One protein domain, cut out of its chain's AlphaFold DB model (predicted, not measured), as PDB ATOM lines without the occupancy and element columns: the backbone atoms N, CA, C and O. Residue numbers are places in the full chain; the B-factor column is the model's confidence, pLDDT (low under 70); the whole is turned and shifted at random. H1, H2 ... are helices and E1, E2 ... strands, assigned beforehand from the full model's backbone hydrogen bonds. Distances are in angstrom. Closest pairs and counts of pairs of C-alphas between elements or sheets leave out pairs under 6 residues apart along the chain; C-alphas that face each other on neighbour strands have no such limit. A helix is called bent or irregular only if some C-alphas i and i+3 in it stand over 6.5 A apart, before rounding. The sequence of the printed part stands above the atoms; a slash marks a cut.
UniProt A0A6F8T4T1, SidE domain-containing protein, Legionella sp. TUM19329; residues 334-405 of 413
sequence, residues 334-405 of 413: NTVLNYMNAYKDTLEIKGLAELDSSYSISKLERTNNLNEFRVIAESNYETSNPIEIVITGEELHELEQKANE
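AT A GLANCE: This is residues 334 to 405 of the 413 residues of the protein "SidE domain-containing protein" of Legionella sp. TUM19329 (UniProt A0A6F8T4T1). A three-stranded sheet has helix H1 over one face, slantwise to its strands, and helix H2 at one end of the sheet, nearly at right angles to H1 and packed on H1's residues 335 to 340. The 72 printed residues hold H1, E1, E2, E3 and H2 in that order. The sheet runs E1, E2, E3, a meander, each strand the antiparallel neighbour of the one before. The class is mixed, helices and strands; the whole is compact, with a radius of gyration of the C-alphas of 11.7 A and spans of 33 by 29 by 20 A.

HOW THE PARTS SIT: H1, residues 334 to 346, is on the sheet of E1, residues 359 to 366, E2, residues 372 to 379, and E3, residues 387 to 392, at a height over the sheet of 9.3 A. It lies over E1, at 51 degrees on the local plane; the closest C-alphas, of Asn 341 and Ile 361, are 5.9 A apart. E1 and E2 form a hairpin, with N 365 and O 374 within hydrogen-bond range at 2.8 A. E2 and E3 form another, with N 375 and O 389 at 2.8 A. H2, residues 393 to 404, only grazes the sheet with residues 393 to 398. Its residues 399 to 404 touch H1, about perpendicular at 83 degrees; the closest C-alphas, of Tyr 339 and Ala 403, are 5.6 A apart. Every O i to N i+4 pair is within hydrogen-bond range in H2, and 7 of 9 in H1.

IN THESE COORDINATES: H1 begins at C-alpha 334 (-14.985, 44.248, -42.790) and spans 18.9 A; it is irregular, with C-alphas 342 and 345 8.4 A apart. E1 spans 20.5 A and bends by 50 degrees at residue 362. E2 spans 22.7 A, E3 16.6 A and H2 16.5 A, ending at C-alpha 404 (-10.921, 41.174, -32.293).

THE WHOLE: The C-alphas farthest apart, of Thr 383 and Glu 405, are 36.9 A apart. The link from H1 to E1 is long, 12 residues. The printed part has no cut, and no printed residue has a pLDDT under 70.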
ATOM      1  N   ASN A 334     -14.392  45.548 -42.476       92.56
ATOM      2  CA  ASN A 334     -14.985  44.248 -42.790       92.56
ATOM      3  C   ASN A 334     -15.146  43.405 -41.526       92.56
ATOM      4  O   ASN A 334     -16.179  42.769 -41.327       92.56
ATOM      5  N   THR A 335     -14.137  43.431 -40.657       92.69
ATOM      6  CA  THR A 335     -14.171  42.747 -39.363       92.69
ATOM      7  C   THR A 335     -15.307  43.285 -38.492       92.69
ATOM      8  O   THR A 335     -16.111  42.501 -37.980       92.69
ATOM      9  N   VAL A 336     -15.452  44.612 -38.413       94.81
ATOM     10  CA  VAL A 336     -16.545  45.258 -37.671       94.81
ATOM     11  C   VAL A 336     -17.914  44.930 -38.277       94.81
ATOM     12  O   VAL A 336     -18.806  44.495 -37.557       94.81
ATOM     13  N   LEU A 337     -18.088  45.056 -39.596       95.38
ATOM     14  CA  LEU A 337     -19.351  44.757 -40.284       95.38
ATOM     15  C   LEU A 337     -19.789  43.300 -40.091       95.38
ATOM     16  O   LEU A 337     -20.966  43.031 -39.842       95.38
ATOM     17  N   ASN A 338     -18.852  42.355 -40.171       93.50
ATOM     18  CA  ASN A 338     -19.126  40.940 -39.929       93.50
ATOM     19  C   ASN A 338     -19.559  40.693 -38.482       93.50
ATOM     20  O   ASN A 338     -20.507  39.945 -38.239       93.50
ATOM     21  N   TYR A 339     -18.889  41.335 -37.524       95.12
ATOM     22  CA  TYR A 339     -19.256  41.253 -36.115       95.12
ATOM     23  C   TYR A 339     -20.653  41.832 -35.865       95.12
ATOM     24  O   TYR A 339     -21.494  41.168 -35.258       95.12
ATOM     25  N   MET A 340     -20.943  43.018 -36.401       95.25
ATOM     26  CA  MET A 340     -22.254  43.649 -36.263       95.25
ATOM     27  C   MET A 340     -23.368  42.786 -36.855       95.25
ATOM     28  O   MET A 340     -24.394  42.600 -36.210       95.25
ATOM     29  N   ASN A 341     -23.167  42.198 -38.037       93.75
ATOM     30  CA  ASN A 341     -24.150  41.288 -38.632       93.75
ATOM     31  C   ASN A 341     -24.385  40.031 -37.784       93.75
ATOM     32  O   ASN A 341     -25.523  39.584 -37.664       93.75
ATOM     33  N   ALA A 342     -23.328  39.464 -37.197       93.12
ATOM     34  CA  ALA A 342     -23.426  38.253 -36.385       93.12
ATOM     35  C   ALA A 342     -24.136  38.479 -35.038       93.12
ATOM     36  O   ALA A 342     -24.700  37.535 -34.491       93.12
ATOM     37  N   TYR A 343     -24.099  39.707 -34.508       92.62
ATOM     38  CA  TYR A 343     -24.536  40.015 -33.143       92.62
ATOM     39  C   TYR A 343     -25.553  41.150 -33.032       92.62
ATOM     40  O   TYR A 343     -25.832  41.572 -31.912       92.62
ATOM     41  N   LYS A 344     -26.130  41.635 -34.140       90.50
ATOM     42  CA  LYS A 344     -27.029  42.807 -34.162       90.50
ATOM     43  C   LYS A 344     -28.140  42.776 -33.103       90.50
ATOM     44  O   LYS A 344     -28.403  43.805 -32.498       90.50
ATOM     45  N   ASP A 345     -28.690  41.598 -32.806       86.81
ATOM     46  CA  ASP A 345     -29.776  41.416 -31.827       86.81
ATOM     47  C   ASP A 345     -29.310  41.547 -30.362       86.81
ATOM     48  O   ASP A 345     -30.122  41.646 -29.445       86.81
ATOM     49  N   THR A 346     -27.997  41.517 -30.130       88.75
ATOM     50  CA  THR A 346     -27.357  41.578 -28.802       88.75
ATOM     51  C   THR A 346     -26.535  42.845 -28.586       88.75
ATOM     52  O   THR A 346     -26.048  43.078 -27.481       88.75
ATOM     53  N   LEU A 347     -26.349  43.659 -29.628       90.50
ATOM     54  CA  LEU A 347     -25.617  44.914 -29.523       90.50
ATOM     55  C   LEU A 347     -26.509  45.982 -28.891       90.50
ATOM     56  O   LEU A 347     -27.587  46.281 -29.397       90.50
ATOM     57  N   GLU A 348     -26.023  46.620 -27.829       90.38
ATOM     58  CA  GLU A 348     -26.708  47.727 -27.145       90.38
ATOM     59  C   GLU A 348     -26.568  49.064 -27.902       90.38
ATOM     60  O   GLU A 348     -26.407  50.124 -27.307       90.38
ATOM     61  N   ILE A 349     -26.632  49.025 -29.237       91.38
ATOM     62  CA  ILE A 349     -26.530  50.203 -30.102       91.38
ATOM     63  C   ILE A 349     -27.925  50.573 -30.588       91.38
ATOM     64  O   ILE A 349     -28.627  49.785 -31.238       91.38
ATOM     65  N   LYS A 350     -28.328  51.810 -30.295       87.56
ATOM     66  CA  LYS A 350     -29.646  52.325 -30.662       87.56
ATOM     67  C   LYS A 350     -29.834  52.283 -32.183       87.56
ATOM     68  O   LYS A 350     -28.992  52.759 -32.936       87.56
ATOM     69  N   GLY A 351     -30.953  51.720 -32.634       86.94
ATOM     70  CA  GLY A 351     -31.267  51.522 -34.051       86.94
ATOM     71  C   GLY A 351     -30.817  50.169 -34.609       86.94
ATOM     72  O   GLY A 351     -31.549  49.598 -35.408       86.94
ATOM     73  N   LEU A 352     -29.691  49.595 -34.153       88.81
ATOM     74  CA  LEU A 352     -29.299  48.234 -34.562       88.81
ATOM     75  C   LEU A 352     -30.209  47.174 -33.941       88.81
ATOM     76  O   LEU A 352     -30.632  46.262 -34.643       88.81
ATOM     77  N   ALA A 353     -30.575  47.347 -32.670       84.69
ATOM     78  CA  ALA A 353     -31.510  46.461 -31.972       84.69
ATOM     79  C   ALA A 353     -32.945  46.504 -32.541       84.69
ATOM     80  O   ALA A 353     -33.768  45.650 -32.223       84.69
ATOM     81  N   GLU A 354     -33.261  47.509 -33.364       85.56
ATOM     82  CA  GLU A 354     -34.565  47.665 -34.021       85.56
ATOM     83  C   GLU A 354     -34.599  47.008 -35.414       85.56
ATOM     84  O   GLU A 354     -35.669  46.898 -36.014       85.56
ATOM     85  N   LEU A 355     -33.449  46.554 -35.934       90.75
ATOM     86  CA  LEU A 355     -33.374  45.858 -37.216       90.75
ATOM     87  C   LEU A 355     -33.895  44.428 -37.077       90.75
ATOM     88  O   LEU A 355     -33.277  43.586 -36.433       90.75
ATOM     89  N   ASP A 356     -34.988  44.114 -37.766       89.50
ATOM     90  CA  ASP A 356     -35.464  42.738 -37.833       89.50
ATOM     91  C   ASP A 356     -34.546  41.831 -38.691       89.50
ATOM     92  O   ASP A 356     -33.570  42.250 -39.330       89.50
ATOM     93  N   SER A 357     -34.860  40.533 -38.708       89.94
ATOM     94  CA  SER A 357     -34.107  39.515 -39.461       89.94
ATOM     95  C   SER A 357     -34.063  39.733 -40.984       89.94
ATOM     96  O   SER A 357     -33.229  39.125 -41.652       89.94
ATOM     97  N   SER A 358     -34.917  40.598 -41.542       92.62
ATOM     98  CA  SER A 358     -34.942  40.903 -42.974       92.62
ATOM     99  C   SER A 358     -33.875  41.902 -43.415       92.62
ATOM    100  O   SER A 358     -33.684  42.045 -44.618       92.62
ATOM    101  N   TYR A 359     -33.170  42.558 -42.489       94.25
ATOM    102  CA  TYR A 359     -32.095  43.500 -42.805       94.25
ATOM    103  C   TYR A 359     -30.709  42.908 -42.540       94.25
ATOM    104  O   TYR A 359     -30.478  42.251 -41.521       94.25
ATOM    105  N   SER A 360     -29.766  43.197 -43.433       94.12
ATOM    106  CA  SER A 360     -28.340  42.918 -43.261       94.12
ATOM    107  C   SER A 360     -27.549  44.220 -43.304       94.12
ATOM    108  O   SER A 360     -27.853  45.122 -44.081       94.12
ATOM    109  N   ILE A 361     -26.550  44.347 -42.439       95.94
ATOM    110  CA  ILE A 361     -25.693  45.528 -42.385       95.94
ATOM    111  C   ILE A 361     -24.718  45.433 -43.559       95.94
ATOM    112  O   ILE A 361     -23.867  44.543 -43.587       95.94
ATOM    113  N   SER A 362     -24.858  46.322 -44.538       94.19
ATOM    114  CA  SER A 362     -24.121  46.255 -45.799       94.19
ATOM    115  C   SER A 362     -22.893  47.162 -45.815       94.19
ATOM    116  O   SER A 362     -21.895  46.825 -46.456       94.19
ATOM    117  N   LYS A 363     -22.948  48.320 -45.140       95.44
ATOM    118  CA  LYS A 363     -21.889  49.339 -45.214       95.44
ATOM    119  C   LYS A 363     -21.679  50.085 -43.908       95.44
ATOM    120  O   LYS A 363     -22.601  50.273 -43.117       95.44
ATOM    121  N   LEU A 364     -20.450  50.570 -43.755       95.50
ATOM    122  CA  LEU A 364     -20.028  51.497 -42.718       95.50
ATOM    123  C   LEU A 364     -19.324  52.688 -43.390       95.50
ATOM    124  O   LEU A 364     -18.303  52.527 -44.057       95.50
ATOM    125  N   GLU A 365     -19.874  53.885 -43.221       93.25
ATOM    126  CA  GLU A 365     -19.434  55.124 -43.862       93.25
ATOM    127  C   GLU A 365     -19.111  56.199 -42.813       93.25
ATOM    128  O   GLU A 365     -19.666  56.214 -41.716       93.25
ATOM    129  N   ARG A 366     -18.197  57.123 -43.127       89.44
ATOM    130  CA  ARG A 366     -17.952  58.294 -42.274       89.44
ATOM    131  C   ARG A 366     -18.997  59.358 -42.557       89.44
ATOM    132  O   ARG A 366     -19.346  59.598 -43.711       89.44
ATOM    133  N   THR A 367     -19.448  60.043 -41.512       89.56
ATOM    134  CA  THR A 367     -20.307  61.217 -41.678       89.56
ATOM    135  C   THR A 367     -19.475  62.500 -41.803       89.56
ATOM    136  O   THR A 367     -18.243  62.486 -41.777       89.56
ATOM    137  N   ASN A 368     -20.157  63.641 -41.929       84.44
ATOM    138  CA  ASN A 368     -19.522  64.958 -41.839       84.44
ATOM    139  C   ASN A 368     -19.130  65.332 -40.400       84.44
ATOM    140  O   ASN A 368     -18.421  66.317 -40.212       84.44
ATOM    141  N   ASN A 369     -19.591  64.580 -39.396       83.56
ATOM    142  CA  ASN A 369     -19.136  64.700 -38.022       83.56
ATOM    143  C   ASN A 369     -18.039  63.651 -37.778       83.56
ATOM    144  O   ASN A 369     -18.225  62.459 -38.001       83.56
ATOM    145  N   LEU A 370     -16.878  64.117 -37.323       80.69
ATOM    146  CA  LEU A 370     -15.673  63.313 -37.120       80.69
ATOM    147  C   LEU A 370     -15.877  62.121 -36.175       80.69
ATOM    148  O   LEU A 370     -15.209  61.101 -36.324       80.69
ATOM    149  N   ASN A 371     -16.833  62.255 -35.255       82.62
ATOM    150  CA  ASN A 371     -17.157  61.271 -34.232       82.62
ATOM    151  C   ASN A 371     -18.365  60.402 -34.562       82.62
ATOM    152  O   ASN A 371     -18.786  59.625 -33.710       82.62
ATOM    153  N   GLU A 372     -18.947  60.555 -35.745       90.56
ATOM    154  CA  GLU A 372     -20.138  59.820 -36.142       90.56
ATOM    155  C   GLU A 372     -19.871  59.027 -37.416       90.56
ATOM    156  O   GLU A 372     -19.326  59.526 -38.411       90.56
ATOM    157  N   PHE A 373     -20.339  57.790 -37.396       93.00
ATOM    158  CA  PHE A 373     -20.272  56.851 -38.495       93.00
ATOM    159  C   PHE A 373     -21.685  56.428 -38.857       93.00
ATOM    160  O   PHE A 373     -22.549  56.267 -37.999       93.00
ATOM    161  N   ARG A 374     -21.929  56.273 -40.150       95.81
ATOM    162  CA  ARG A 374     -23.199  55.827 -40.698       95.81
ATOM    163  C   ARG A 374     -23.099  54.351 -41.027       95.81
ATOM    164  O   ARG A 374     -22.281  53.941 -41.842       95.81
ATOM    165  N   VAL A 375     -23.961  53.571 -40.414       96.25
ATOM    166  CA  VAL A 375     -24.174  52.160 -40.689       96.25
ATOM    167  C   VAL A 375     -25.386  52.060 -41.600       96.25
ATOM    168  O   VAL A 375     -26.443  52.602 -41.280       96.25
ATOM    169  N   ILE A 376     -25.238  51.394 -42.739       96.50
ATOM    170  CA  ILE A 376     -26.330  51.195 -43.694       96.50
ATOM    171  C   ILE A 376     -26.751  49.735 -43.622       96.50
ATOM    172  O   ILE A 376     -25.926  48.837 -43.805       96.50
ATOM    173  N   ALA A 377     -28.033  49.510 -43.353       95.81
ATOM    174  CA  ALA A 377     -28.652  48.199 -43.386       95.81
ATOM    175  C   ALA A 377     -29.601  48.094 -44.583       95.81
ATOM    176  O   ALA A 377     -30.496  48.919 -44.763       95.81
ATOM    177  N   GLU A 378     -29.407  47.068 -45.401       95.44
ATOM    178  CA  GLU A 378     -30.200  46.792 -46.595       95.44
ATOM    179  C   GLU A 378     -31.146  45.624 -46.326       95.44
ATOM    180  O   GLU A 378     -30.776  44.628 -45.696       95.44
ATOM    181  N   SER A 379     -32.388  45.755 -46.788       92.94
ATOM    182  CA  SER A 379     -33.367  44.679 -46.683       92.94
ATOM    183  C   SER A 379     -33.093  43.603 -47.727       92.94
ATOM    184  O   SER A 379     -32.740  43.897 -48.867       92.94
ATOM    185  N   ASN A 380     -33.374  42.354 -47.375       87.38
ATOM    186  CA  ASN A 380     -33.381  41.222 -48.297       87.38
ATOM    187  C   ASN A 380     -34.547  41.285 -49.306       87.38
ATOM    188  O   ASN A 380     -34.622  40.456 -50.212       87.38
ATOM    189  N   TYR A 381     -35.470  42.240 -49.148       87.88
ATOM    190  CA  TYR A 381     -36.578  42.484 -50.065       87.88
ATOM    191  C   TYR A 381     -36.295  43.714 -50.939       87.88
ATOM    192  O   TYR A 381     -36.095  44.811 -50.418       87.88
ATOM    193  N   GLU A 382     -36.359  43.555 -52.267       74.56
ATOM    194  CA  GLU A 382     -36.024  44.599 -53.260       74.56
ATOM    195  C   GLU A 382     -36.847  45.895 -53.136       74.56
ATOM    196  O   GLU A 382     -36.465  46.931 -53.675       74.56
ATOM    197  N   THR A 383     -37.988  45.860 -52.444       72.75
ATOM    198  CA  THR A 383     -38.916  46.995 -52.328       72.75
ATOM    199  C   THR A 383     -38.712  47.855 -51.082       72.75
ATOM    200  O   THR A 383     -39.409  48.857 -50.923       72.75
ATOM    201  N   SER A 384     -37.822  47.463 -50.172       83.44
ATOM    202  CA  SER A 384     -37.634  48.151 -48.893       83.44
ATOM    203  C   SER A 384     -36.455  49.121 -48.957       83.44
ATOM    204  O   SER A 384     -35.394  48.801 -49.487       83.44
ATOM    205  N   ASN A 385     -36.637  50.317 -48.396       90.00
ATOM    206  CA  ASN A 385     -35.577  51.322 -48.346       90.00
ATOM    207  C   ASN A 385     -34.468  50.908 -47.361       90.00
ATOM    208  O   ASN A 385     -34.782  50.325 -46.319       90.00
ATOM    209  N   PRO A 386     -33.195  51.249 -47.634       93.06
ATOM    210  CA  PRO A 386     -32.122  51.089 -46.662       93.06
ATOM    211  C   PRO A 386     -32.404  51.875 -45.377       93.06
ATOM    212  O   PRO A 386     -32.940  52.985 -45.422       93.06
ATOM    213  N   ILE A 387     -32.010  51.306 -44.241       94.62
ATOM    214  CA  ILE A 387     -32.057  51.968 -42.937       94.62
ATOM    215  C   ILE A 387     -30.659  52.500 -42.627       94.62
ATOM    216  O   ILE A 387     -29.675  51.767 -42.701       94.62
ATOM    217  N   GLU A 388     -30.580  53.780 -42.274       95.75
ATOM    218  CA  GLU A 388     -29.343  54.419 -41.832       95.75
ATOM    219  C   GLU A 388     -29.342  54.553 -40.309       95.75
ATOM    220  O   GLU A 388     -30.273  55.103 -39.720       95.75
ATOM    221  N   ILE A 389     -28.277  54.075 -39.675       95.75
ATOM    222  CA  ILE A 389     -28.067  54.155 -38.230       95.75
ATOM    223  C   ILE A 389     -26.776  54.926 -37.998       95.75
ATOM    224  O   ILE A 389     -25.766  54.663 -38.647       95.75
ATOM    225  N   VAL A 390     -26.797  55.901 -37.092       95.31
ATOM    226  CA  VAL A 390     -25.601  56.667 -36.731       95.31
ATOM    227  C   VAL A 390     -25.030  56.098 -35.443       95.31
ATOM    228  O   VAL A 390     -25.740  56.038 -34.443       95.31
ATOM    229  N   ILE A 391     -23.759  55.706 -35.480       94.25
ATOM    230  CA  ILE A 391     -22.990  55.263 -34.314       94.25
ATOM    231  C   ILE A 391     -21.864  56.255 -34.028       94.25
ATOM    232  O   ILE A 391     -21.357  56.928 -34.927       94.25
ATOM    233  N   THR A 392     -21.465  56.344 -32.773       91.44
ATOM    234  CA  THR A 392     -20.356  57.168 -32.301       91.44
ATOM    235  C   THR A 392     -19.008  56.477 -32.519       91.44
ATOM    236  O   THR A 392     -18.926  55.266 -32.721       91.44
ATOM    237  N   GLY A 393     -17.916  57.241 -32.454       86.06
ATOM    238  CA  GLY A 393     -16.563  56.678 -32.460       86.06
ATOM    239  C   GLY A 393     -16.274  55.768 -31.265       86.06
ATOM    240  O   GLY A 393     -15.560  54.783 -31.424       86.06
ATOM    241  N   GLU A 394     -16.870  56.045 -30.100       86.62
ATOM    242  CA  GLU A 394     -16.760  55.185 -28.913       86.62
ATOM    243  C   GLU A 394     -17.423  53.823 -29.160       86.62
ATOM    244  O   GLU A 394     -16.790  52.789 -28.955       86.62
ATOM    245  N   GLU A 395     -18.648  53.818 -29.697       92.25
ATOM    246  CA  GLU A 395     -19.349  52.585 -30.081       92.25
ATOM    247  C   GLU A 395     -18.582  51.815 -31.165       92.25
ATOM    248  O   GLU A 395     -18.458  50.594 -31.085       92.25
ATOM    249  N   LEU A 396     -18.020  52.507 -32.165       91.62
ATOM    250  CA  LEU A 396     -17.209  51.865 -33.204       91.62
ATOM    251  C   LEU A 396     -15.963  51.186 -32.618       91.62
ATOM    252  O   LEU A 396     -15.618  50.077 -33.029       91.62
ATOM    253  N   HIS A 397     -15.298  51.829 -31.660       87.50
ATOM    254  CA  HIS A 397     -14.122  51.265 -31.008       87.50
ATOM    255  C   HIS A 397     -14.475  50.057 -30.130       87.50
ATOM    256  O   HIS A 397     -13.774  49.046 -30.155       87.50
ATOM    257  N   GLU A 398     -15.590  50.114 -29.399       90.56
ATOM    258  CA  GLU A 398     -16.083  48.974 -28.623       90.56
ATOM    259  C   GLU A 398     -16.412  47.774 -29.531       90.56
ATOM    260  O   GLU A 398     -16.060  46.632 -29.219       90.56
ATOM    261  N   LEU A 399     -17.040  48.028 -30.684       92.81
ATOM    262  CA  LEU A 399     -17.310  47.003 -31.693       92.81
ATOM    263  C   LEU A 399     -16.022  46.378 -32.234       92.81
ATOM    264  O   LEU A 399     -15.955  45.160 -32.380       92.81
ATOM    265  N   GLU A 400     -15.002  47.187 -32.516       92.31
ATOM    266  CA  GLU A 400     -13.698  46.703 -32.971       92.31
ATOM    267  C   GLU A 400     -13.010  45.826 -31.918       92.31
ATOM    268  O   GLU A 400     -12.500  44.755 -32.256       92.31
ATOM    269  N   GLN A 401     -13.003  46.245 -30.649       90.25
ATOM    270  CA  GLN A 401     -12.411  45.456 -29.565       90.25
ATOM    271  C   GLN A 401     -13.089  44.090 -29.458       90.25
ATOM    272  O   GLN A 401     -12.418  43.061 -29.534       90.25
ATOM    273  N   LYS A 402     -14.425  44.071 -29.395       92.31
ATOM    274  CA  LYS A 402     -15.211  42.831 -29.325       92.31
ATOM    275  C   LYS A 402     -15.043  41.949 -30.567       92.31
ATOM    276  O   LYS A 402     -15.033  40.725 -30.457       92.31
ATOM    277  N   ALA A 403     -14.889  42.546 -31.749       91.25
ATOM    278  CA  ALA A 403     -14.663  41.802 -32.984       91.25
ATOM    279  C   ALA A 403     -13.292  41.104 -33.017       91.25
ATOM    280  O   ALA A 403     -13.172  40.034 -33.618       91.25
ATOM    281  N   ASN A 404     -12.289  41.687 -32.355       88.00
ATOM    282  CA  ASN A 404     -10.921  41.174 -32.293       88.00
ATOM    283  C   ASN A 404     -10.632  40.304 -31.057       88.00
ATOM    284  O   ASN A 404      -9.561  39.693 -30.983       88.00
ATOM    285  N   GLU A 405     -11.551  40.212 -30.093       89.25
ATOM    286  CA  GLU A 405     -11.390  39.320 -28.947       89.25
ATOM    287  C   GLU A 405     -11.310  37.851 -29.408       89.25
ATOM    288  O   GLU A 405     -12.200  37.361 -30.117       89.25
TER     289      GLU A 405